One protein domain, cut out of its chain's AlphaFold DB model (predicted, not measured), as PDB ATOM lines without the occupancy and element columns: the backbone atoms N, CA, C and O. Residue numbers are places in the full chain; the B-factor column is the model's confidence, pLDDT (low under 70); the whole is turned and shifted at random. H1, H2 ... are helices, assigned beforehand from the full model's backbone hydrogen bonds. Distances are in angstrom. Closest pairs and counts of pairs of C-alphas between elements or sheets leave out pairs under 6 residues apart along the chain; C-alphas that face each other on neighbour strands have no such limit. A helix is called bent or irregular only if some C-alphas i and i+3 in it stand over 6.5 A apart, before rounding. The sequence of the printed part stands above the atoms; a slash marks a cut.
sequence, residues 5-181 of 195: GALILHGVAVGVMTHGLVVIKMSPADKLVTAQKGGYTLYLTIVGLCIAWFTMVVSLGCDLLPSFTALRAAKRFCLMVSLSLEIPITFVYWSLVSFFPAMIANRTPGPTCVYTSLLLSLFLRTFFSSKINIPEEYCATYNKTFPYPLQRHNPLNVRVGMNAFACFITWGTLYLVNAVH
ATOM      1  N   GLY A   5     -49.742  14.256  -6.422       96.12
ATOM      2  CA  GLY A   5     -49.468  13.820  -5.050       96.12
ATOM      3  C   GLY A   5     -48.839  12.423  -4.948       96.12
ATOM      4  O   GLY A   5     -47.909  12.237  -4.171       96.12
ATOM      5  N   ALA A   6     -49.289  11.453  -5.753       95.00
ATOM      6  CA  ALA A   6     -48.699  10.111  -5.782       95.00
ATOM      7  C   ALA A   6     -47.282  10.131  -6.371       95.00
ATOM      8  O   ALA A   6     -46.385   9.498  -5.820       95.00
ATOM      9  N   LEU A   7     -47.074  10.932  -7.421       96.62
ATOM     10  CA  LEU A   7     -45.767  11.117  -8.048       96.62
ATOM     11  C   LEU A   7     -44.744  11.672  -7.046       96.62
ATOM     12  O   LEU A   7     -43.650  11.125  -6.916       96.62
ATOM     13  N   ILE A   8     -45.115  12.724  -6.307       97.44
ATOM     14  CA  ILE A   8     -44.264  13.320  -5.269       97.44
ATOM     15  C   ILE A   8     -44.001  12.303  -4.157       97.44
ATOM     16  O   ILE A   8     -42.850  12.110  -3.775       97.44
ATOM     17  N   LEU A   9     -45.039  11.617  -3.668       96.75
ATOM     18  CA  LEU A   9     -44.907  10.645  -2.584       96.75
ATOM     19  C   LEU A   9     -43.949   9.501  -2.948       96.75
ATOM     20  O   LEU A   9     -43.018   9.224  -2.192       96.75
ATOM     21  N   HIS A  10     -44.139   8.854  -4.103       97.31
ATOM     22  CA  HIS A  10     -43.247   7.778  -4.537       97.31
ATOM     23  C   HIS A  10     -41.842   8.307  -4.845       97.31
ATOM     24  O   HIS A  10     -40.865   7.653  -4.496       97.31
ATOM     25  N   GLY A  11     -41.719   9.497  -5.445       97.69
ATOM     26  CA  GLY A  11     -40.425  10.117  -5.740       97.69
ATOM     27  C   GLY A  11     -39.604  10.397  -4.478       97.69
ATOM     28  O   GLY A  11     -38.440  10.009  -4.399       97.69
ATOM     29  N   VAL A  12     -40.229  10.996  -3.458       97.88
ATOM     30  CA  VAL A  12     -39.601  11.232  -2.148       97.88
ATOM     31  C   VAL A  12     -39.226   9.909  -1.483       97.88
ATOM     32  O   VAL A  12     -38.106   9.776  -0.992       97.88
ATOM     33  N   ALA A  13     -40.111   8.907  -1.511       96.75
ATOM     34  CA  ALA A  13     -39.827   7.590  -0.941       96.75
ATOM     35  C   ALA A  13     -38.602   6.925  -1.597       96.75
ATOM     36  O   ALA A  13     -37.713   6.454  -0.886       96.75
ATOM     37  N   VAL A  14     -38.510   6.946  -2.934       98.25
ATOM     38  CA  VAL A  14     -37.335   6.450  -3.671       98.25
ATOM     39  C   VAL A  14     -36.076   7.194  -3.228       98.25
ATOM     40  O   VAL A  14     -35.091   6.545  -2.883       98.25
ATOM     41  N   GLY A  15     -36.115   8.530  -3.175       97.38
ATOM     42  CA  GLY A  15     -34.967   9.350  -2.775       97.38
ATOM     43  C   GLY A  15     -34.458   9.033  -1.366       97.38
ATOM     44  O   GLY A  15     -33.264   8.798  -1.180       97.38
ATOM     45  N   VAL A  16     -35.359   8.953  -0.382       97.50
ATOM     46  CA  VAL A  16     -35.013   8.625   1.013       97.50
ATOM     47  C   VAL A  16     -34.408   7.223   1.119       97.50
ATOM     48  O   VAL A  16     -33.374   7.043   1.764       97.50
ATOM     49  N   MET A  17     -35.005   6.228   0.458       96.12
ATOM     50  CA  MET A  17     -34.500   4.850   0.475       96.12
ATOM     51  C   MET A  17     -33.144   4.723  -0.232       96.12
ATOM     52  O   MET A  17     -32.247   4.050   0.279       96.12
ATOM     53  N   THR A  18     -32.950   5.406  -1.367       97.38
ATOM     54  CA  THR A  18     -31.653   5.467  -2.061       97.38
ATOM     55  C   THR A  18     -30.584   6.095  -1.179       97.38
ATOM     56  O   THR A  18     -29.496   5.536  -1.062       97.38
ATOM     57  N   HIS A  19     -30.892   7.210  -0.511       96.69
ATOM     58  CA  HIS A  19     -29.972   7.832   0.436       96.69
ATOM     59  C   HIS A  19     -29.586   6.860   1.560       96.69
ATOM     60  O   HIS A  19     -28.403   6.696   1.846       96.69
ATOM     61  N   GLY A  20     -30.556   6.144   2.141       92.75
ATOM     62  CA  GLY A  20     -30.294   5.115   3.152       92.75
ATOM     63  C   GLY A  20     -29.334   4.021   2.668       92.75
ATOM     64  O   GLY A  20     -28.368   3.699   3.359       92.75
ATOM     65  N   LEU A  21     -29.539   3.499   1.455       94.25
ATOM     66  CA  LEU A  21     -28.652   2.494   0.854       94.25
ATOM     67  C   LEU A  21     -27.228   3.025   0.623       94.25
ATOM     68  O   LEU A  21     -26.258   2.304   0.857       94.25
ATOM     69  N   VAL A  22     -27.092   4.282   0.191       96.50
ATOM     70  CA  VAL A  22     -25.782   4.930   0.012       96.50
ATOM     71  C   VAL A  22     -25.074   5.102   1.354       96.50
ATOM     72  O   VAL A  22     -23.906   4.740   1.470       96.50
ATOM     73  N   VAL A  23     -25.775   5.585   2.383       94.25
ATOM     74  CA  VAL A  23     -25.212   5.753   3.732       94.25
ATOM     75  C   VAL A  23     -24.716   4.421   4.296       94.25
ATOM     76  O   VAL A  23     -23.632   4.378   4.872       94.25
ATOM     77  N   ILE A  24     -25.451   3.323   4.084       89.56
ATOM     78  CA  ILE A  24     -25.017   1.983   4.506       89.56
ATOM     79  C   ILE A  24     -23.691   1.605   3.835       89.56
ATOM     80  O   ILE A  24     -22.756   1.216   4.536       89.56
ATOM     81  N   LYS A  25     -23.577   1.778   2.512       93.50
ATOM     82  CA  LYS A  25     -22.351   1.453   1.758       93.50
ATOM     83  C   LYS A  25     -21.149   2.319   2.126       93.50
ATOM     84  O   LYS A  25     -20.019   1.853   2.064       93.50
ATOM     85  N   MET A  26     -21.386   3.574   2.495       92.94
ATOM     86  CA  MET A  26     -20.324   4.496   2.905       92.94
ATOM     87  C   MET A  26     -19.926   4.328   4.377       92.94
ATOM     88  O   MET A  26     -18.926   4.890   4.821       92.94
ATOM     89  N   SER A  27     -20.704   3.578   5.157       90.81
ATOM     90  CA  SER A  27     -20.434   3.386   6.575       90.81
ATOM     91  C   SER A  27     -19.290   2.387   6.812       90.81
ATOM     92  O   SER A  27     -19.087   1.468   6.017       90.81
ATOM     93  N   PRO A  28     -18.592   2.459   7.960       89.12
ATOM     94  CA  PRO A  28     -17.638   1.422   8.366       89.12
ATOM     95  C   PRO A  28     -18.254   0.015   8.456       89.12
ATOM     96  O   PRO A  28     -17.523  -0.977   8.410       89.12
ATOM     97  N   ALA A  29     -19.584  -0.084   8.570       83.25
ATOM     98  CA  ALA A  29     -20.292  -1.354   8.602       83.25
ATOM     99  C   ALA A  29     -20.252  -2.089   7.252       83.25
ATOM    100  O   ALA A  29     -20.302  -3.315   7.265       83.25
ATOM    101  N   ASP A  30     -20.088  -1.399   6.114       90.25
ATOM    102  CA  ASP A  30     -19.983  -2.034   4.788       90.25
ATOM    103  C   ASP A  30     -18.859  -3.075   4.751       90.25
ATOM    104  O   ASP A  30     -19.083  -4.209   4.333       90.25
ATOM    105  N   LYS A  31     -17.683  -2.747   5.305       88.81
ATOM    106  CA  LYS A  31     -16.545  -3.677   5.390       88.81
ATOM    107  C   LYS A  31     -16.879  -4.926   6.207       88.81
ATOM    108  O   LYS A  31     -16.445  -6.023   5.873       88.81
ATOM    109  N   LEU A  32     -17.654  -4.764   7.277       85.44
ATOM    110  CA  LEU A  32     -18.049  -5.859   8.162       85.44
ATOM    111  C   LEU A  32     -19.123  -6.738   7.511       85.44
ATOM    112  O   LEU A  32     -19.068  -7.959   7.630       85.44
ATOM    113  N   VAL A  33     -20.071  -6.126   6.799       85.62
ATOM    114  CA  VAL A  33     -21.123  -6.830   6.058       85.62
ATOM    115  C   VAL A  33     -20.533  -7.599   4.880       85.62
ATOM    116  O   VAL A  33     -20.827  -8.778   4.712       85.62
ATOM    117  N   THR A  34     -19.682  -6.964   4.078       90.06
ATOM    118  CA  THR A  34     -19.088  -7.566   2.871       90.06
ATOM    119  C   THR A  34     -18.063  -8.653   3.184       90.06
ATOM    120  O   THR A  34     -17.924  -9.586   2.396       90.06
ATOM    121  N   ALA A  35     -17.402  -8.595   4.345       88.12
ATOM    122  CA  ALA A  35     -16.503  -9.653   4.807       88.12
ATOM    123  C   ALA A  35     -17.228 -10.958   5.190       88.12
ATOM    124  O   ALA A  35     -16.604 -12.016   5.251       88.12
ATOM    125  N   GLN A  36     -18.536 -10.914   5.462       83.00
ATOM    126  CA  GLN A  36     -19.315 -12.100   5.819       83.00
ATOM    127  C   GLN A  36     -19.762 -12.870   4.573       83.00
ATOM    128  O   GLN A  36     -20.243 -12.292   3.597       83.00
ATOM    129  N   LYS A  37     -19.714 -14.209   4.623       79.94
ATOM    130  CA  LYS A  37     -20.304 -15.047   3.567       79.94
ATOM    131  C   LYS A  37     -21.811 -14.778   3.464       79.94
ATOM    132  O   LYS A  37     -22.532 -14.959   4.444       79.94
ATOM    133  N   GLY A  38     -22.260 -14.343   2.285       80.00
ATOM    134  CA  GLY A  38     -23.634 -13.889   2.011       80.00
ATOM    135  C   GLY A  38     -23.780 -12.365   1.885       80.00
ATOM    136  O   GLY A  38     -24.721 -11.888   1.243       80.00
ATOM    137  N   GLY A  39     -22.834 -11.591   2.425       88.19
ATOM    138  CA  GLY A  39     -22.804 -10.136   2.309       88.19
ATOM    139  C   GLY A  39     -24.106  -9.472   2.767       88.19
ATOM    140  O   GLY A  39     -24.705  -9.836   3.777       88.19
ATOM    141  N   TYR A  40     -24.591  -8.535   1.955       85.62
ATOM    142  CA  TYR A  40     -25.830  -7.791   2.194       85.62
ATOM    143  C   TYR A  40     -27.099  -8.646   2.241       85.62
ATOM    144  O   TYR A  40     -28.059  -8.275   2.913       85.62
ATOM    145  N   THR A  41     -27.115  -9.799   1.568       83.50
ATOM    146  CA  THR A  41     -28.314 -10.657   1.510       83.50
ATOM    147  C   THR A  41     -28.605 -11.361   2.833       83.50
ATOM    148  O   THR A  41     -29.724 -11.813   3.060       83.50
ATOM    149  N   LEU A  42     -27.618 -11.391   3.733       79.50
ATOM    150  CA  LEU A  42     -27.764 -11.877   5.098       79.50
ATOM    151  C   LEU A  42     -28.699 -10.983   5.927       79.50
ATOM    152  O   LEU A  42     -29.346 -11.465   6.846       79.50
ATOM    153  N   TYR A  43     -28.786  -9.691   5.609       79.19
ATOM    154  CA  TYR A  43     -29.496  -8.692   6.400       79.19
ATOM    155  C   TYR A  43     -30.869  -8.431   5.797       79.19
ATOM    156  O   TYR A  43     -30.998  -7.690   4.822       79.19
ATOM    157  N   LEU A  44     -31.923  -9.001   6.381       76.94
ATOM    158  CA  LEU A  44     -33.258  -8.816   5.813       76.94
ATOM    159  C   LEU A  44     -33.723  -7.356   5.840       76.94
ATOM    160  O   LEU A  44     -34.437  -6.991   4.923       76.94
ATOM    161  N   THR A  45     -33.354  -6.503   6.799       84.94
ATOM    162  CA  THR A  45     -33.706  -5.071   6.713       84.94
ATOM    163  C   THR A  45     -33.164  -4.456   5.431       84.94
ATOM    164  O   THR A  45     -33.845  -3.654   4.805       84.94
ATOM    165  N   ILE A  46     -31.960  -4.855   5.010       88.75
ATOM    166  CA  ILE A  46     -31.344  -4.371   3.774       88.75
ATOM    167  C   ILE A  46     -32.068  -4.960   2.563       88.75
ATOM    168  O   ILE A  46     -32.354  -4.238   1.614       88.75
ATOM    169  N   VAL A  47     -32.429  -6.245   2.596       88.50
ATOM    170  CA  VAL A  47     -33.205  -6.858   1.506       88.50
ATOM    171  C   VAL A  47     -34.621  -6.278   1.410       88.50
ATOM    172  O   VAL A  47     -35.074  -5.976   0.308       88.50
ATOM    173  N   GLY A  48     -35.300  -6.074   2.539       89.00
ATOM    174  CA  GLY A  48     -36.599  -5.412   2.651       89.00
ATOM    175  C   GLY A  48     -36.534  -3.999   2.089       89.00
ATOM    176  O   GLY A  48     -37.271  -3.691   1.157       89.00
ATOM    177  N   LEU A  49     -35.533  -3.215   2.506       92.06
ATOM    178  CA  LEU A  49     -35.255  -1.888   1.955       92.06
ATOM    179  C   LEU A  49     -35.029  -1.925   0.436       92.06
ATOM    180  O   LEU A  49     -35.590  -1.097  -0.274       92.06
ATOM    181  N   CYS A  50     -34.256  -2.884  -0.088       94.38
ATOM    182  CA  CYS A  50     -34.039  -3.042  -1.530       94.38
ATOM    183  C   CYS A  50     -35.335  -3.378  -2.287       94.38
ATOM    184  O   CYS A  50     -35.590  -2.817  -3.354       94.38
ATOM    185  N   ILE A  51     -36.171  -4.273  -1.751       93.19
ATOM    186  CA  ILE A  51     -37.451  -4.665  -2.362       93.19
ATOM    187  C   ILE A  51     -38.468  -3.521  -2.277       93.19
ATOM    188  O   ILE A  51     -39.177  -3.255  -3.251       93.19
ATOM    189  N   ALA A  52     -38.534  -2.817  -1.148       94.62
ATOM    190  CA  ALA A  52     -39.379  -1.644  -0.957       94.62
ATOM    191  C   ALA A  52     -38.954  -0.510  -1.897       94.62
ATOM    192  O   ALA A  52     -39.795   0.049  -2.601       94.62
ATOM    193  N   TRP A  53     -37.649  -0.245  -2.002       97.69
ATOM    194  CA  TRP A  53     -37.084   0.705  -2.957       97.69
ATOM    195  C   TRP A  53     -37.490   0.355  -4.389       97.69
ATOM    196  O   TRP A  53     -38.056   1.194  -5.091       97.69
ATOM    197  N   PHE A  54     -37.303  -0.900  -4.803       96.75
ATOM    198  CA  PHE A  54     -37.701  -1.356  -6.135       96.75
ATOM    199  C   PHE A  54     -39.213  -1.204  -6.365       96.75
ATOM    200  O   PHE A  54     -39.644  -0.715  -7.409       96.75
ATOM    201  N   THR A  55     -40.032  -1.542  -5.367       96.44
ATOM    202  CA  THR A  55     -41.493  -1.371  -5.411       96.44
ATOM    203  C   THR A  55     -41.885   0.096  -5.599       96.44
ATOM    204  O   THR A  55     -42.807   0.393  -6.368       96.44
ATOM    205  N   MET A  56     -41.182   1.023  -4.945       97.75
ATOM    206  CA  MET A  56     -41.407   2.461  -5.099       97.75
ATOM    207  C   MET A  56     -40.946   2.972  -6.467       97.75
ATOM    208  O   MET A  56     -41.661   3.766  -7.069       97.75
ATOM    209  N   VAL A  57     -39.845   2.454  -7.023       98.00
ATOM    210  CA  VAL A  57     -39.403   2.762  -8.396       98.00
ATOM    211  C   VAL A  57     -40.438   2.303  -9.427       98.00
ATOM    212  O   VAL A  57     -40.841   3.082 -10.290       98.00
ATOM    213  N   VAL A  58     -40.941   1.069  -9.315       97.19
ATOM    214  CA  VAL A  58     -42.010   0.556 -10.194       97.19
ATOM    215  C   VAL A  58     -43.297   1.373 -10.021       97.19
ATOM    216  O   VAL A  58     -44.001   1.648 -10.997       97.19
ATOM    217  N   SER A  59     -43.602   1.801  -8.793       96.88
ATOM    218  CA  SER A  59     -44.759   2.653  -8.497       96.88
ATOM    219  C   SER A  59     -44.639   4.043  -9.110       96.88
ATOM    220  O   SER A  59     -45.613   4.507  -9.701       96.88
ATOM    221  N   LEU A  60     -43.458   4.657  -9.038       97.31
ATOM    222  CA  LEU A  60     -43.143   5.931  -9.677       97.31
ATOM    223  C   LEU A  60     -43.242   5.817 -11.204       97.31
ATOM    224  O   LEU A  60     -43.858   6.659 -11.854       97.31
ATOM    225  N   GLY A  61     -42.732   4.724 -11.778       96.56
ATOM    226  CA  GLY A  61     -42.888   4.426 -13.201       96.56
ATOM    227  C   GLY A  61     -44.357   4.310 -13.628       96.56
ATOM    228  O   GLY A  61     -44.723   4.812 -14.688       96.56
ATOM    229  N   CYS A  62     -45.224   3.708 -12.803       96.44
ATOM    230  CA  CYS A  62     -46.667   3.636 -13.081       96.44
ATOM    231  C   CYS A  62     -47.345   5.009 -13.091       96.44
ATOM    232  O   CYS A  62     -48.338   5.182 -13.799       96.44
ATOM    233  N   ASP A  63     -46.846   5.961 -12.300       96.50
ATOM    234  CA  ASP A  63     -47.397   7.316 -12.251       96.50
ATOM    235  C   ASP A  63     -46.990   8.135 -13.484       96.50
ATOM    236  O   ASP A  63     -47.785   8.943 -13.969       96.50
ATOM    237  N   LEU A  64     -45.787   7.886 -14.017       95.94
ATOM    238  CA  LEU A  64     -45.286   8.485 -15.257       95.94
ATOM    239  C   LEU A  64     -45.915   7.851 -16.510       95.94
ATOM    240  O   LEU A  64     -46.224   8.555 -17.468       95.94
ATOM    241  N   LEU A  65     -46.139   6.532 -16.497       96.00
ATOM    242  CA  LEU A  65     -46.631   5.741 -17.634       96.00
ATOM    243  C   LEU A  65     -47.927   4.981 -17.280       96.00
ATOM    244  O   LEU A  65     -47.944   3.745 -17.243       96.00
ATOM    245  N   PRO A  66     -49.057   5.679 -17.044       93.44
ATOM    246  CA  PRO A  66     -50.292   5.057 -16.554       93.44
ATOM    247  C   PRO A  66     -50.939   4.076 -17.546       93.44
ATOM    248  O   PRO A  66     -51.770   3.249 -17.155       93.44
ATOM    249  N   SER A  67     -50.581   4.150 -18.829       96.31
ATOM    250  CA  SER A  67     -51.086   3.277 -19.892       96.31
ATOM    251  C   SER A  67     -50.518   1.855 -19.822       96.31
ATOM    252  O   SER A  67     -51.216   0.917 -20.209       96.31
ATOM    253  N   PHE A  68     -49.325   1.640 -19.253       96.06
ATOM    254  CA  PHE A  68     -48.663   0.329 -19.271       96.06
ATOM    255  C   PHE A  68     -49.301  -0.647 -18.264       96.06
ATOM    256  O   PHE A  68     -49.146  -0.537 -17.045       96.06
ATOM    257  N   THR A  69     -50.071  -1.619 -18.760       94.00
ATOM    258  CA  THR A  69     -50.768  -2.624 -17.934       94.00
ATOM    259  C   THR A  69     -49.797  -3.572 -17.232       94.00
ATOM    260  O   THR A  69     -50.016  -3.907 -16.068       94.00
ATOM    261  N   ALA A  70     -48.692  -3.932 -17.889       94.50
ATOM    262  CA  ALA A  70     -47.660  -4.782 -17.302       94.50
ATOM    263  C   ALA A  70     -46.982  -4.120 -16.088       94.50
ATOM    264  O   ALA A  70     -46.782  -4.792 -15.079       94.50
ATOM    265  N   LEU A  71     -46.733  -2.801 -16.113       93.06
ATOM    266  CA  LEU A  71     -46.159  -2.094 -14.954       93.06
ATOM    267  C   LEU A  71     -47.114  -2.129 -13.763       93.06
ATOM    268  O   LEU A  71     -46.691  -2.305 -12.626       93.06
ATOM    269  N   ARG A  72     -48.423  -2.020 -14.020       92.56
ATOM    270  CA  ARG A  72     -49.454  -2.109 -12.979       92.56
ATOM    271  C   ARG A  72     -49.547  -3.507 -12.373       92.56
ATOM    272  O   ARG A  72     -49.738  -3.621 -11.163       92.56
ATOM    273  N   ALA A  73     -49.401  -4.557 -13.181       91.69
ATOM    274  CA  ALA A  73     -49.319  -5.929 -12.685       91.69
ATOM    275  C   ALA A  73     -48.050  -6.139 -11.842       91.69
ATOM    276  O   ALA A  73     -48.141  -6.611 -10.709       91.69
ATOM    277  N   ALA A  74     -46.896  -5.686 -12.343       92.25
ATOM    278  CA  ALA A  74     -45.625  -5.735 -11.628       92.25
ATOM    279  C   ALA A  74     -45.682  -4.965 -10.300       92.25
ATOM    280  O   ALA A  74     -45.278  -5.499  -9.271       92.25
ATOM    281  N   LYS A  75     -46.263  -3.757 -10.287       93.31
ATOM    282  CA  LYS A  75     -46.487  -2.955  -9.074       93.31
ATOM    283  C   LYS A  75     -47.263  -3.740  -8.026       93.31
ATOM    284  O   LYS A  75     -46.856  -3.772  -6.872       93.31
ATOM    285  N   ARG A  76     -48.377  -4.370  -8.416       90.06
ATOM    286  CA  ARG A  76     -49.203  -5.168  -7.494       90.06
ATOM    287  C   ARG A  76     -48.419  -6.340  -6.916       90.06
ATOM    288  O   ARG A  76     -48.457  -6.539  -5.709       90.06
ATOM    289  N   PHE A  77     -47.688  -7.064  -7.760       88.56
ATOM    290  CA  PHE A  77     -46.851  -8.177  -7.322       88.56
ATOM    291  C   PHE A  77     -45.762  -7.724  -6.339       88.56
ATOM    292  O   PHE A  77     -45.681  -8.245  -5.229       88.56
ATOM    293  N   CYS A  78     -44.985  -6.700  -6.703       89.00
ATOM    294  CA  CYS A  78     -43.912  -6.169  -5.861       89.00
ATOM    295  C   CYS A  78     -44.449  -5.657  -4.521       89.00
ATOM    296  O   CYS A  78     -43.865  -5.931  -3.480       89.00
ATOM    297  N   LEU A  79     -45.601  -4.980  -4.531       89.38
ATOM    298  CA  LEU A  79     -46.238  -4.459  -3.325       89.38
ATOM    299  C   LEU A  79     -46.715  -5.582  -2.397       89.38
ATOM    300  O   LEU A  79     -46.530  -5.468  -1.190       89.38
ATOM    301  N   MET A  80     -47.261  -6.680  -2.930       86.25
ATOM    302  CA  MET A  80     -47.625  -7.842  -2.108       86.25
ATOM    303  C   MET A  80     -46.402  -8.470  -1.434       86.25
ATOM    304  O   MET A  80     -46.462  -8.799  -0.250       86.25
ATOM    305  N   VAL A  81     -45.284  -8.590  -2.152       83.81
ATOM    306  CA  VAL A  81     -44.029  -9.104  -1.582       83.81
ATOM    307  C   VAL A  81     -43.464  -8.129  -0.544       83.81
ATOM    308  O   VAL A  81     -43.166  -8.530   0.576       83.81
ATOM    309  N   SER A  82     -43.365  -6.844  -0.887       89.19
ATOM    310  CA  SER A  82     -42.789  -5.806  -0.030       89.19
ATOM    311  C   SER A  82     -43.575  -5.625   1.266       89.19
ATOM    312  O   SER A  82     -42.976  -5.680   2.336       89.19
ATOM    313  N   LEU A  83     -44.905  -5.482   1.205       85.31
ATOM    314  CA  LEU A  83     -45.728  -5.305   2.409       85.31
ATOM    315  C   LEU A  83     -45.579  -6.470   3.381       85.31
ATOM    316  O   LEU A  83     -45.503  -6.274   4.592       85.31
ATOM    317  N   SER A  84     -45.531  -7.681   2.847       80.69
ATOM    318  CA  SER A  84     -45.477  -8.868   3.682       80.69
ATOM    319  C   SER A  84     -44.115  -9.066   4.355       80.69
ATOM    320  O   SER A  84     -44.046  -9.718   5.393       80.69
ATOM    321  N   LEU A  85     -43.048  -8.477   3.804       82.25
ATOM    322  CA  LEU A  85     -41.731  -8.409   4.440       82.25
ATOM    323  C   LEU A  85     -41.640  -7.265   5.456       82.25
ATOM    324  O   LEU A  85     -41.129  -7.463   6.556       82.25
ATOM    325  N   GLU A  86     -42.150  -6.082   5.118       86.31
ATOM    326  CA  GLU A  86     -42.027  -4.878   5.949       86.31
ATOM    327  C   GLU A  86     -42.851  -4.950   7.242       86.31
ATOM    328  O   GLU A  86     -42.404  -4.463   8.282       86.31
ATOM    329  N   ILE A  87     -44.032  -5.583   7.220       84.50
ATOM    330  CA  ILE A  87     -44.897  -5.672   8.410       84.50
ATOM    331  C   ILE A  87     -44.190  -6.417   9.555       84.50
ATOM    332  O   ILE A  87     -44.075  -5.853  10.649       84.50
ATOM    333  N   PRO A  88     -43.648  -7.629   9.344       80.69
ATOM    334  CA  PRO A  88     -42.927  -8.316  10.403       80.69
ATOM    335  C   PRO A  88     -41.621  -7.622  10.817       80.69
ATOM    336  O   PRO A  88     -41.301  -7.614  12.007       80.69
ATOM    337  N   ILE A  89     -40.884  -7.015   9.875       83.62
ATOM    338  CA  ILE A  89     -39.672  -6.232  10.189       83.62
ATOM    339  C   ILE A  89     -40.025  -5.096  11.145       83.62
ATOM    340  O   ILE A  89     -39.389  -4.953  12.186       83.62
ATOM    341  N   THR A  90     -41.069  -4.337  10.819       83.69
ATOM    342  CA  THR A  90     -41.569  -3.221  11.626       83.69
ATOM    343  C   THR A  90     -41.974  -3.715  13.012       83.69
ATOM    344  O   THR A  90     -41.525  -3.163  14.013       83.69
ATOM    345  N   PHE A  91     -42.751  -4.796  13.097       82.25
ATOM    346  CA  PHE A  91     -43.204  -5.335  14.379       82.25
ATOM    347  C   PHE A  91     -42.038  -5.757  15.283       82.25
ATOM    348  O   PHE A  91     -41.985  -5.364  16.448       82.25
ATOM    349  N   VAL A  92     -41.076  -6.516  14.748       80.38
ATOM    350  CA  VAL A  92     -39.904  -6.973  15.509       80.38
ATOM    351  C   VAL A  92     -39.016  -5.794  15.899       80.38
ATOM    352  O   VAL A  92     -38.622  -5.681  17.058       80.38
ATOM    353  N   TYR A  93     -38.721  -4.904  14.952       79.31
ATOM    354  CA  TYR A  93     -37.826  -3.776  15.171       79.31
ATOM    355  C   TYR A  93     -38.388  -2.802  16.209       79.31
ATOM    356  O   TYR A  93     -37.718  -2.514  17.198       79.31
ATOM    357  N   TRP A  94     -39.635  -2.354  16.050       80.38
ATOM    358  CA  TRP A  94     -40.249  -1.410  16.988       80.38
ATOM    359  C   TRP A  94     -40.502  -2.020  18.364       80.38
ATOM    360  O   TRP A  94     -40.357  -1.318  19.366       80.38
ATOM    361  N   SER A  95     -40.798  -3.322  18.445       79.06
ATOM    362  CA  SER A  95     -40.893  -4.015  19.736       79.06
ATOM    363  C   SER A  95     -39.540  -4.057  20.447       79.06
ATOM    364  O   SER A  95     -39.463  -3.767  21.638       79.06
ATOM    365  N   LEU A  96     -38.453  -4.356  19.729       75.88
ATOM    366  CA  LEU A  96     -37.105  -4.325  20.304       75.88
ATOM    367  C   LEU A  96     -36.715  -2.914  20.755       75.88
ATOM    368  O   LEU A  96     -36.193  -2.763  21.855       75.88
ATOM    369  N   VAL A  97     -37.000  -1.889  19.947       81.31
ATOM    370  CA  VAL A  97     -36.727  -0.485  20.298       81.31
ATOM    371  C   VAL A  97     -37.497  -0.069  21.551       81.31
ATOM    372  O   VAL A  97     -36.922   0.570  22.427       81.31
ATOM    373  N   SER A  98     -38.771  -0.446  21.653       84.38
ATOM    374  CA  SER A  98     -39.650   0.025  22.728       84.38
ATOM    375  C   SER A  98     -39.457  -0.744  24.037       84.38
ATOM    376  O   SER A  98     -39.434  -0.136  25.102       84.38
ATOM    377  N   PHE A  99     -39.309  -2.071  23.977       82.50
ATOM    378  CA  PHE A  99     -39.265  -2.922  25.174       82.50
ATOM    379  C   PHE A  99     -37.844  -3.318  25.592       82.50
ATOM    380  O   PHE A  99     -37.601  -3.559  26.771       82.50
ATOM    381  N   PHE A 100     -36.894  -3.380  24.652       82.00
ATOM    382  CA  PHE A 100     -35.535  -3.875  24.903       82.00
ATOM    383  C   PHE A 100     -34.442  -3.008  24.241       82.00
ATOM    384  O   PHE A 100     -33.562  -3.546  23.557       82.00
ATOM    385  N   PRO A 101     -34.425  -1.676  24.456       79.12
ATOM    386  CA  PRO A 101     -33.484  -0.771  23.785       79.12
ATOM    387  C   PRO A 101     -32.011  -1.120  24.056       79.12
ATOM    388  O   PRO A 101     -31.154  -0.939  23.188       79.12
ATOM    389  N   ALA A 102     -31.713  -1.708  25.221       74.31
ATOM    390  CA  ALA A 102     -30.375  -2.181  25.581       74.31
ATOM    391  C   ALA A 102     -29.815  -3.236  24.604       74.31
ATOM    392  O   ALA A 102     -28.604  -3.313  24.409       74.31
ATOM    393  N   MET A 103     -30.676  -4.017  23.938       65.25
ATOM    394  CA  MET A 103     -30.247  -5.036  22.970       65.25
ATOM    395  C   MET A 103     -29.904  -4.472  21.588       65.25
ATOM    396  O   MET A 103     -29.248  -5.155  20.797       65.25
ATOM    397  N   ILE A 104     -30.330  -3.241  21.298       69.25
ATOM    398  CA  ILE A 104     -29.981  -2.498  20.080       69.25
ATOM    399  C   ILE A 104     -28.743  -1.632  20.328       69.25
ATOM    400  O   ILE A 104     -27.883  -1.516  19.462       69.25
ATOM    401  N   ALA A 105     -28.627  -1.056  21.525       57.69
ATOM    402  CA  ALA A 105     -27.605  -0.072  21.867       57.69
ATOM    403  C   ALA A 105     -26.251  -0.667  22.292       57.69
ATOM    404  O   ALA A 105     -25.439   0.052  22.878       57.69
ATOM    405  N   ASN A 106     -25.989  -1.954  22.048       48.53
ATOM    406  CA  ASN A 106     -24.824  -2.615  22.629       48.53
ATOM    407  C   ASN A 106     -23.517  -2.107  21.986       48.53
ATOM    408  O   ASN A 106     -23.061  -2.625  20.971       48.53
ATOM    409  N   ARG A 107     -22.920  -1.072  22.592       45.50
ATOM    410  CA  ARG A 107     -21.631  -0.452  22.248       45.50
ATOM    411  C   ARG A 107     -20.479  -1.409  22.546       45.50
ATOM    412  O   ARG A 107     -19.653  -1.161  23.416       45.50
ATOM    413  N   THR A 108     -20.415  -2.518  21.833       43.91
ATOM    414  CA  THR A 108     -19.141  -3.216  21.680       43.91
ATOM    415  C   THR A 108     -18.505  -2.705  20.391       43.91
ATOM    416  O   THR A 108     -19.218  -2.545  19.403       43.91
ATOM    417  N   PRO A 109     -17.187  -2.447  20.347       44.62
ATOM    418  CA  PRO A 109     -16.466  -2.103  19.115       44.62
ATOM    419  C   PRO A 109     -16.382  -3.277  18.110       44.62
ATOM    420  O   PRO A 109     -15.466  -3.350  17.298       44.62
ATOM    421  N   GLY A 110     -17.336  -4.208  18.161       49.25
ATOM    422  CA  GLY A 110     -17.530  -5.278  17.195       49.25
ATOM    423  C   GLY A 110     -18.789  -5.027  16.356       49.25
ATOM    424  O   GLY A 110     -19.650  -4.249  16.759       49.25
ATOM    425  N   PRO A 111     -18.919  -5.672  15.186       41.06
ATOM    426  CA  PRO A 111     -20.047  -5.482  14.276       41.06
ATOM    427  C   PRO A 111     -21.388  -5.787  14.955       41.06
ATOM    428  O   PRO A 111     -21.813  -6.940  15.039       41.06
ATOM    429  N   THR A 112     -22.091  -4.754  15.414       41.38
ATOM    430  CA  THR A 112     -23.500  -4.848  15.794       41.38
ATOM    431  C   THR A 112     -24.334  -4.916  14.525       41.38
ATOM    432  O   THR A 112     -24.618  -3.910  13.877       41.38
ATOM    433  N   CYS A 113     -24.676  -6.140  14.144       44.81
ATOM    434  CA  CYS A 113     -25.468  -6.461  12.971       44.81
ATOM    435  C   CYS A 113     -26.970  -6.408  13.312       44.81
ATOM    436  O   CYS A 113     -27.461  -7.114  14.197       44.81
ATOM    437  N   VAL A 114     -27.680  -5.536  12.592       47.50
ATOM    438  CA  VAL A 114     -29.115  -5.235  12.702       47.50
ATOM    439  C   VAL A 114     -29.957  -6.495  12.508       47.50
ATOM    440  O   VAL A 114     -30.027  -7.021  11.402       47.50
ATOM    441  N   TYR A 115     -30.616  -6.948  13.579       48.66
ATOM    442  CA  TYR A 115     -31.594  -8.044  13.625       48.66
ATOM    443  C   TYR A 115     -32.525  -8.027  12.422       48.66
ATOM    444  O   TYR A 115     -33.268  -7.064  12.301       48.66
ATOM    445  N   THR A 116     -32.523  -9.047  11.554       47.84
ATOM    446  CA  THR A 116     -33.672  -9.249  10.648       47.84
ATOM    447  C   THR A 116     -33.727 -10.560   9.850       47.84
ATOM    448  O   THR A 116     -34.834 -10.892   9.458       47.84
ATOM    449  N   SER A 117     -32.668 -11.346   9.592       49.50
ATOM    450  CA  SER A 117     -32.713 -12.415   8.548       49.50
ATOM    451  C   SER A 117     -33.848 -13.461   8.631       49.50
ATOM    452  O   SER A 117     -34.243 -14.007   7.601       49.50
ATOM    453  N   LEU A 118     -34.437 -13.689   9.815       50.41
ATOM    454  CA  LEU A 118     -35.522 -14.658  10.027       50.41
ATOM    455  C   LEU A 118     -36.722 -14.454   9.093       50.41
ATOM    456  O   LEU A 118     -37.300 -15.421   8.617       50.41
ATOM    457  N   LEU A 119     -37.127 -13.213   8.835       48.12
ATOM    458  CA  LEU A 119     -38.410 -12.943   8.182       48.12
ATOM    459  C   LEU A 119     -38.353 -13.025   6.645       48.12
ATOM    460  O   LEU A 119     -39.344 -13.407   6.032       48.12
ATOM    461  N   LEU A 120     -37.186 -12.803   6.020       44.97
ATOM    462  CA  LEU A 120     -36.973 -13.051   4.586       44.97
ATOM    463  C   LEU A 120     -36.907 -14.535   4.323       44.97
ATOM    464  O   LEU A 120     -37.473 -15.022   3.348       44.97
ATOM    465  N   SER A 121     -36.182 -15.237   5.200       50.53
ATOM    466  CA  SER A 121     -36.083 -16.668   5.098       50.53
ATOM    467  C   SER A 121     -37.475 -17.242   5.326       50.53
ATOM    468  O   SER A 121     -37.889 -18.031   4.506       50.53
ATOM    469  N   LEU A 122     -38.291 -16.758   6.268       49.66
ATOM    470  CA  LEU A 122     -39.697 -17.167   6.419       49.66
ATOM    471  C   LEU A 122     -40.592 -16.858   5.215       49.66
ATOM    472  O   LEU A 122     -41.400 -17.709   4.846       49.66
ATOM    473  N   PHE A 123     -40.446 -15.695   4.580       51.78
ATOM    474  CA  PHE A 123     -41.251 -15.336   3.409       51.78
ATOM    475  C   PHE A 123     -40.871 -16.158   2.169       51.78
ATOM    476  O   PHE A 123     -41.737 -16.663   1.456       51.78
ATOM    477  N   LEU A 124     -39.572 -16.389   1.954       50.28
ATOM    478  CA  LEU A 124     -39.086 -17.304   0.922       50.28
ATOM    479  C   LEU A 124     -39.346 -18.778   1.289       50.28
ATOM    480  O   LEU A 124     -39.634 -19.556   0.395       50.28
ATOM    481  N   ARG A 125     -39.338 -19.172   2.571       49.53
ATOM    482  CA  ARG A 125     -39.612 -20.542   3.069       49.53
ATOM    483  C   ARG A 125     -41.093 -20.916   2.989       49.53
ATOM    484  O   ARG A 125     -41.403 -22.095   2.847       49.53
ATOM    485  N   THR A 126     -42.006 -19.948   3.114       49.84
ATOM    486  CA  THR A 126     -43.457 -20.182   2.979       49.84
ATOM    487  C   THR A 126     -43.902 -20.246   1.521       49.84
ATOM    488  O   THR A 126     -44.820 -21.002   1.217       49.84
ATOM    489  N   PHE A 127     -43.227 -19.537   0.608       48.38
ATOM    490  CA  PHE A 127     -43.506 -19.620  -0.834       48.38
ATOM    491  C   PHE A 127     -42.682 -20.686  -1.576       48.38
ATOM    492  O   PHE A 127     -43.187 -21.306  -2.508       48.38
ATOM    493  N   PHE A 128     -41.445 -20.954  -1.153       44.62
ATOM    494  CA  PHE A 128     -40.588 -22.022  -1.671       44.62
ATOM    495  C   PHE A 128     -40.382 -23.098  -0.599       44.62
ATOM    496  O   PHE A 128     -39.380 -23.145   0.102       44.62
ATOM    497  N   SER A 129     -41.390 -23.960  -0.490       40.81
ATOM    498  CA  SER A 129     -41.299 -25.388  -0.168       40.81
ATOM    499  C   SER A 129     -40.128 -25.863   0.717       40.81
ATOM    500  O   SER A 129     -39.028 -26.119   0.238       40.81
ATOM    501  N   SER A 130     -40.450 -26.119   1.991       37.34
ATOM    502  CA  SER A 130     -40.173 -27.340   2.787       37.34
ATOM    503  C   SER A 130     -38.767 -27.954   2.897       37.34
ATOM    504  O   SER A 130     -38.575 -28.882   3.682       37.34
ATOM    505  N   LYS A 131     -37.741 -27.435   2.237       41.16
ATOM    506  CA  LYS A 131     -36.348 -27.782   2.516       41.16
ATOM    507  C   LYS A 131     -35.574 -26.487   2.614       41.16
ATOM    508  O   LYS A 131     -35.923 -25.537   1.938       41.16
ATOM    509  N   ILE A 132     -34.499 -26.487   3.400       47.38
ATOM    510  CA  ILE A 132     -33.476 -25.433   3.430       47.38
ATOM    511  C   ILE A 132     -33.598 -24.449   4.622       47.38
ATOM    512  O   ILE A 132     -33.894 -23.269   4.490       47.38
ATOM    513  N   ASN A 133     -33.212 -24.936   5.811       50.31
ATOM    514  CA  ASN A 133     -32.459 -24.135   6.801       50.31
ATOM    515  C   ASN A 133     -30.994 -23.891   6.356       50.31
ATOM    516  O   ASN A 133     -30.220 -23.271   7.076       50.31
ATOM    517  N   ILE A 134     -30.595 -24.393   5.179       59.00
ATOM    518  CA  ILE A 134     -29.189 -24.611   4.826       59.00
ATOM    519  C   ILE A 134     -28.385 -23.312   4.674       59.00
ATOM    520  O   ILE A 134     -27.339 -23.273   5.288       59.00
ATOM    521  N   PRO A 135     -28.771 -22.243   3.948       61.84
ATOM    522  CA  PRO A 135     -27.839 -21.163   3.639       61.84
ATOM    523  C   PRO A 135     -27.461 -20.340   4.868       61.84
ATOM    524  O   PRO A 135     -26.295 -19.997   5.000       61.84
ATOM    525  N   GLU A 136     -28.382 -20.069   5.796       63.91
ATOM    526  CA  GLU A 136     -28.060 -19.308   7.012       63.91
ATOM    527  C   GLU A 136     -27.203 -20.131   7.978       63.91
ATOM    528  O   GLU A 136     -26.176 -19.643   8.448       63.91
ATOM    529  N   GLU A 137     -27.568 -21.392   8.232       68.31
ATOM    530  CA  GLU A 137     -26.773 -22.284   9.085       68.31
ATOM    531  C   GLU A 137     -25.428 -22.642   8.437       68.31
ATOM    532  O   GLU A 137     -24.411 -22.735   9.123       68.31
ATOM    533  N   TYR A 138     -25.376 -22.755   7.112       74.12
ATOM    534  CA  TYR A 138     -24.155 -22.967   6.336       74.12
ATOM    535  C   TYR A 138     -23.251 -21.732   6.354       74.12
ATOM    536  O   TYR A 138     -22.048 -21.853   6.596       74.12
ATOM    537  N   CYS A 139     -23.811 -20.534   6.163       75.12
ATOM    538  CA  CYS A 139     -23.074 -19.281   6.301       75.12
ATOM    539  C   CYS A 139     -22.581 -19.095   7.738       75.12
ATOM    540  O   CYS A 139     -21.428 -18.721   7.921       75.12
ATOM    541  N   ALA A 140     -23.381 -19.422   8.755       75.75
ATOM    542  CA  ALA A 140     -22.957 -19.375  10.155       75.75
ATOM    543  C   ALA A 140     -21.841 -20.389  10.463       75.75
ATOM    544  O   ALA A 140     -20.870 -20.050  11.138       75.75
ATOM    545  N   THR A 141     -21.932 -21.605   9.916       79.81
ATOM    546  CA  THR A 141     -20.898 -22.648  10.050       79.81
ATOM    547  C   THR A 141     -19.572 -22.209   9.425       79.81
ATOM    548  O   THR A 141     -18.502 -22.480   9.978       79.81
ATOM    549  N   TYR A 142     -19.637 -21.504   8.292       81.56
ATOM    550  CA  TYR A 142     -18.466 -20.971   7.599       81.56
ATOM    551  C   TYR A 142     -17.880 -19.743   8.307       81.56
ATOM    552  O   TYR A 142     -16.684 -19.703   8.575       81.56
ATOM    553  N   ASN A 143     -18.725 -18.781   8.680       83.06
ATOM    554  CA  ASN A 143     -18.321 -17.535   9.336       83.06
ATOM    555  C   ASN A 143     -17.917 -17.740  10.810       83.06
ATOM    556  O   ASN A 143     -17.511 -16.783  11.458       83.06
ATOM    557  N   LYS A 144     -18.071 -18.960  11.360       81.81
ATOM    558  CA  LYS A 144     -17.827 -19.338  12.772       81.81
ATOM    559  C   LYS A 144     -18.601 -18.518  13.796       81.81
ATOM    560  O   LYS A 144     -18.363 -18.602  14.998       81.81
ATOM    561  N   THR A 145     -19.521 -17.688  13.339       77.06
ATOM    562  CA  THR A 145     -20.232 -16.748  14.178       77.06
ATOM    563  C   THR A 145     -21.553 -16.428  13.512       77.06
ATOM    564  O   THR A 145     -21.604 -16.136  12.316       77.06
ATOM    565  N   PHE A 146     -22.636 -16.466  14.288       69.81
ATOM    566  CA  PHE A 146     -23.901 -15.935  13.806       69.81
ATOM    567  C   PHE A 146     -23.790 -14.412  13.686       69.81
ATOM    568  O   PHE A 146     -23.283 -13.768  14.617       69.81
ATOM    569  N   PRO A 147     -24.288 -13.834  12.581       62.06
ATOM    570  CA  PRO A 147     -24.354 -12.385  12.414       62.06
ATOM    571  C   PRO A 147     -25.213 -11.737  13.511       62.06
ATOM    572  O   PRO A 147     -24.954 -10.610  13.913       62.06
ATOM    573  N   TYR A 148     -26.176 -12.473  14.075       66.94
ATOM    574  CA  TYR A 148     -27.086 -11.974  15.103       66.94
ATOM    575  C   TYR A 148     -26.672 -12.395  16.516       66.94
ATOM    576  O   TYR A 148     -26.659 -13.597  16.807       66.94
ATOM    577  N   PRO A 149     -26.433 -11.438  17.435       65.88
ATOM    578  CA  PRO A 149     -26.100 -11.734  18.829       65.88
ATOM    579  C   PRO A 149     -27.138 -12.630  19.517       65.88
ATOM    580  O   PRO A 149     -26.771 -13.579  20.206       65.88
ATOM    581  N   LEU A 150     -28.431 -12.405  19.247       66.88
ATOM    582  CA  LEU A 150     -29.521 -13.200  19.826       66.88
ATOM    583  C   LEU A 150     -29.503 -14.670  19.405       66.88
ATOM    584  O   LEU A 150     -29.898 -15.538  20.172       66.88
ATOM    585  N   GLN A 151     -29.039 -14.988  18.198       65.50
ATOM    586  CA  GLN A 151     -29.006 -16.378  17.736       65.50
ATOM    587  C   GLN A 151     -27.771 -17.133  18.218       65.50
ATOM    588  O   GLN A 151     -27.796 -18.363  18.269       65.50
ATOM    589  N   ARG A 152     -26.706 -16.402  18.567       75.38
ATOM    590  CA  ARG A 152     -25.429 -16.978  18.994       75.38
ATOM    591  C   ARG A 152     -25.571 -17.799  20.272       75.38
ATOM    592  O   ARG A 152     -24.956 -18.851  20.375       75.38
ATOM    593  N   HIS A 153     -26.378 -17.321  21.216       76.19
ATOM    594  CA  HIS A 153     -26.524 -17.939  22.536       76.19
ATOM    595  C   HIS A 153     -27.794 -18.784  22.684       76.19
ATOM    596  O   HIS A 153     -27.915 -19.536  23.647       76.19
ATOM    597  N   ASN A 154     -28.722 -18.708  21.727       74.88
ATOM    598  CA  ASN A 154     -29.980 -19.443  21.807       74.88
ATOM    599  C   ASN A 154     -29.834 -20.866  21.244       74.88
ATOM    600  O   ASN A 154     -29.322 -21.024  20.129       74.88
ATOM    601  N   PRO A 155     -30.327 -21.902  21.950       83.31
ATOM    602  CA  PRO A 155     -30.328 -23.267  21.437       83.31
ATOM    603  C   PRO A 155     -31.240 -23.391  20.208       83.31
ATOM    604  O   PRO A 155     -32.144 -22.577  19.994       83.31
ATOM    605  N   LEU A 156     -31.024 -24.437  19.402       76.62
ATOM    606  CA  LEU A 156     -31.738 -24.655  18.136       76.62
ATOM    607  C   LEU A 156     -33.268 -24.580  18.293       76.62
ATOM    608  O   LEU A 156     -33.924 -23.903  17.505       76.62
ATOM    609  N   ASN A 157     -33.819 -25.184  19.348       72.44
ATOM    610  CA  ASN A 157     -35.264 -25.221  19.605       72.44
ATOM    611  C   ASN A 157     -35.874 -23.819  19.764       72.44
ATOM    612  O   ASN A 157     -36.943 -23.545  19.222       72.44
ATOM    613  N   VAL A 158     -35.172 -22.904  20.443       75.25
ATOM    614  CA  VAL A 158     -35.629 -21.516  20.623       75.25
ATOM    615  C   VAL A 158     -35.608 -20.774  19.286       75.25
ATOM    616  O   VAL A 158     -36.560 -20.067  18.959       75.25
ATOM    617  N   ARG A 159     -34.572 -20.986  18.461       74.38
ATOM    618  CA  ARG A 159     -34.495 -20.387  17.117       74.38
ATOM    619  C   ARG A 159     -35.623 -20.881  16.213       74.38
ATOM    620  O   ARG A 159     -36.219 -20.083  15.493       74.38
ATOM    621  N   VAL A 160     -35.943 -22.174  16.259       71.44
ATOM    622  CA  VAL A 160     -37.077 -22.754  15.520       71.44
ATOM    623  C   VAL A 160     -38.406 -22.167  16.011       71.44
ATOM    624  O   VAL A 160     -39.226 -21.775  15.185       71.44
ATOM    625  N   GLY A 161     -38.594 -22.015  17.326       74.88
ATOM    626  CA  GLY A 161     -39.795 -21.400  17.906       74.88
ATOM    627  C   GLY A 161     -40.000 -19.942  17.478       74.88
ATOM    628  O   GLY A 161     -41.083 -19.580  17.019       74.88
ATOM    629  N   MET A 162     -38.947 -19.119  17.537       72.19
ATOM    630  CA  MET A 162     -38.989 -17.729  17.053       72.19
ATOM    631  C   MET A 162     -39.339 -17.655  15.560       72.19
ATOM    632  O   MET A 162     -40.124 -16.802  15.150       72.19
ATOM    633  N   ASN A 163     -38.793 -18.575  14.754       66.12
ATOM    634  CA  ASN A 163     -39.119 -18.684  13.334       66.12
ATOM    635  C   ASN A 163     -40.593 -19.034  13.103       66.12
ATOM    636  O   ASN A 163     -41.272 -18.364  12.328       66.12
ATOM    637  N   ALA A 164     -41.107 -20.050  13.791       69.75
ATOM    638  CA  ALA A 164     -42.502 -20.464  13.669       69.75
ATOM    639  C   ALA A 164     -43.472 -19.329  14.041       69.75
ATOM    640  O   ALA A 164     -44.447 -19.087  13.330       69.75
ATOM    641  N   PHE A 165     -43.169 -18.583  15.104       77.06
ATOM    642  CA  PHE A 165     -43.967 -17.436  15.535       77.06
ATOM    643  C   PHE A 165     -44.017 -16.322  14.478       77.06
ATOM    644  O   PHE A 165     -45.087 -15.833  14.118       77.06
ATOM    645  N   ALA A 166     -42.864 -15.959  13.922       68.75
ATOM    646  CA  ALA A 166     -42.763 -14.970  12.856       68.75
ATOM    647  C   ALA A 166     -43.501 -15.415  11.567       68.75
ATOM    648  O   ALA A 166     -44.147 -14.602  10.899       68.75
ATOM    649  N   CYS A 167     -43.488 -16.719  11.269       68.50
ATOM    650  CA  CYS A 167     -44.312 -17.353  10.233       68.50
ATOM    651  C   CYS A 167     -45.807 -17.113  10.471       68.50
ATOM    652  O   CYS A 167     -46.530 -16.685   9.572       68.50
ATOM    653  N   PHE A 168     -46.259 -17.355  11.702       74.19
ATOM    654  CA  PHE A 168     -47.658 -17.231  12.092       74.19
ATOM    655  C   PHE A 168     -48.168 -15.790  11.965       74.19
ATOM    656  O   PHE A 168     -49.246 -15.570  11.416       74.19
ATOM    657  N   ILE A 169     -47.369 -14.800  12.382       75.88
ATOM    658  CA  ILE A 169     -47.694 -13.374  12.195       75.88
ATOM    659  C   ILE A 169     -47.840 -13.040  10.709       75.88
ATOM    660  O   ILE A 169     -48.805 -12.390  10.301       75.88
ATOM    661  N   THR A 170     -46.893 -13.495   9.890       70.00
ATOM    662  CA  THR A 170     -46.892 -13.250   8.443       70.00
ATOM    663  C   THR A 170     -48.138 -13.851   7.788       70.00
ATOM    664  O   THR A 170     -48.850 -13.170   7.050       70.00
ATOM    665  N   TRP A 171     -48.445 -15.109   8.110       74.25
ATOM    666  CA  TRP A 171     -49.644 -15.800   7.646       74.25
ATOM    667  C   TRP A 171     -50.926 -15.074   8.069       74.25
ATOM    668  O   TRP A 171     -51.789 -14.805   7.233       74.25
ATOM    669  N   GLY A 172     -51.033 -14.698   9.347       78.06
ATOM    670  CA  GLY A 172     -52.173 -13.951   9.876       78.06
ATOM    671  C   GLY A 172     -52.363 -12.604   9.179       78.06
ATOM    672  O   GLY A 172     -53.489 -12.225   8.868       78.06
ATOM    673  N   THR A 173     -51.268 -11.921   8.845       74.06
ATOM    674  CA  THR A 173     -51.297 -10.650   8.111       74.06
ATOM    675  C   THR A 173     -51.814 -10.836   6.687       74.06
ATOM    676  O   THR A 173     -52.698 -10.097   6.259       74.06
ATOM    677  N   LEU A 174     -51.319 -11.841   5.955       72.00
ATOM    678  CA  LEU A 174     -51.812 -12.158   4.609       72.00
ATOM    679  C   LEU A 174     -53.298 -12.523   4.626       72.00
ATOM    680  O   LEU A 174     -54.064 -12.065   3.776       72.00
ATOM    681  N   TYR A 175     -53.713 -13.314   5.614       77.38
ATOM    682  CA  TYR A 175     -55.111 -13.671   5.801       77.38
ATOM    683  C   TYR A 175     -55.973 -12.433   6.077       77.38
ATOM    684  O   TYR A 175     -57.014 -12.261   5.447       77.38
ATOM    685  N   LEU A 176     -55.511 -11.531   6.948       77.12
ATOM    686  CA  LEU A 176     -56.200 -10.283   7.263       77.12
ATOM    687  C   LEU A 176     -56.306  -9.364   6.039       77.12
ATOM    688  O   LEU A 176     -57.386  -8.856   5.752       77.12
ATOM    689  N   VAL A 177     -55.221  -9.188   5.281       74.50
ATOM    690  CA  VAL A 177     -55.226  -8.394   4.040       74.50
ATOM    691  C   VAL A 177     -56.220  -8.978   3.034       74.50
ATOM    692  O   VAL A 177     -57.004  -8.232   2.446       74.50
ATOM    693  N   ASN A 178     -56.251 -10.303   2.880       75.62
ATOM    694  CA  ASN A 178     -57.219 -10.976   2.015       75.62
ATOM    695  C   ASN A 178     -58.664 -10.841   2.521       75.62
ATOM    696  O   ASN A 178     -59.569 -10.685   1.705       75.62
ATOM    697  N   ALA A 179     -58.889 -10.869   3.837       77.62
ATOM    698  CA  ALA A 179     -60.209 -10.688   4.440       77.62
ATOM    699  C   ALA A 179     -60.735  -9.253   4.268       77.62
ATOM    700  O   ALA A 179     -61.924  -9.054   4.014       77.62
ATOM    701  N   VAL A 180     -59.850  -8.256   4.369       79.56
ATOM    702  CA  VAL A 180     -60.191  -6.835   4.207       79.56
ATOM    703  C   VAL A 180     -60.373  -6.461   2.736       79.56
ATOM    704  O   VAL A 180     -61.168  -5.573   2.438       79.56
ATOM    705  N   HIS A 181     -59.687  -7.127   1.799       75.31
ATOM    706  CA  HIS A 181     -59.786  -6.824   0.372       75.31
ATOM    707  C   HIS A 181     -61.126  -7.321  -0.216       75.31
ATOM    708  O   HIS A 181     -61.275  -8.513  -0.508       75.31
TER     709      HIS A 181
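AT A GLANCE: This is residues 5 to 181 of the 195 residues of an uncharacterized protein of Rhizopogon vinicolor AM-OR11-026 (UniProt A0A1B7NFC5). The long helices H4 and H5 form a hairpin in the middle; H1 packs along H4 on one side, and on the other side H9 crosses H5. H6 is wedged where H4, H5 and H9 come together, while the small helices H2 and H3 join H1 to H4, and H7 and H8 lie near that end. The printed part has 177 residues with nine named helices, H1 to H9 in chain order, and no named strand; the class is all helix. It is compact, with a radius of gyration of the C-alphas of 17.6 A and spans of 53 by 38 by 31 A.

IN THESE COORDINATES: Find C-alpha 69 at (-50.768, -2.624, -17.934); from there H5, the longest helix, runs 44.6 A over residues 69 to 99, with a kink of 26 degrees near residue 83. It is neither bent nor irregular, but only just: C-alphas 85 and 88 are 6.1 A apart. Before it come H1, residues 5 to 26, 31.6 A, beginning at C-alpha 5 at (-49.468, 13.820, -5.050); H2, 29 to 34; H3, 39 to 42; and H4, 44 to 64, 29.8 A. After it look for H6, 118 to 127; H7, 134 to 143; H8, 149 to 153; and H9, 156 to 180, 36.3 A, ending at C-alpha 180 at (-60.191, -6.835, 4.207).

HOW THE PARTS SIT: Start at H5, which touches H4 at the C-alphas of Thr 55 and Cys 78, their closest, 5.4 A apart; this hairpin runs opposite ways at a tilt of 37 degrees, only just steep. H4 is the hub, touching H1, H3, H5 and H6. H1 and H4 run opposite ways at 34 degrees, a tilt only just shallow, closest at the C-alphas of His 10 and Leu 60, 5.5 A. With residues 84 to 88 alone H5 touches H9 at a steep tilt of 50 degrees, closest at the C-alphas of Ser 84 and Thr 170, 6.6 A. H6 touches H9 at 60 degrees, steep, closest at the C-alphas of Leu 122 and Cys 167, 6.0 A. H2 and H3 only just touch, only at the corner, with 3 pairs of C-alphas within 8 A. H7 and H8 touch no helix. Every O i to N i+4 pair is within hydrogen-bond range in H1, H2, H4, H6, H7 and H9; H5 has 26 of 27, H8 has 0 of 1 with 1 of 2 O i to N i+3 pairs, and H3 is too short for one.

THE WHOLE: The C-alphas of Ser 67 and His 153, the two farthest apart, are 53.4 A apart. The printed part has no cut. The link from H5 to H6, residues 100 to 117, is long; residues 153 to 158, of which 156 to 158 belong to H9, stand free. The mean pLDDT of the printed part is 78.0, and residues 103 to 137, 146 to 151, 163 to 164 and 166 to 167 are under 70.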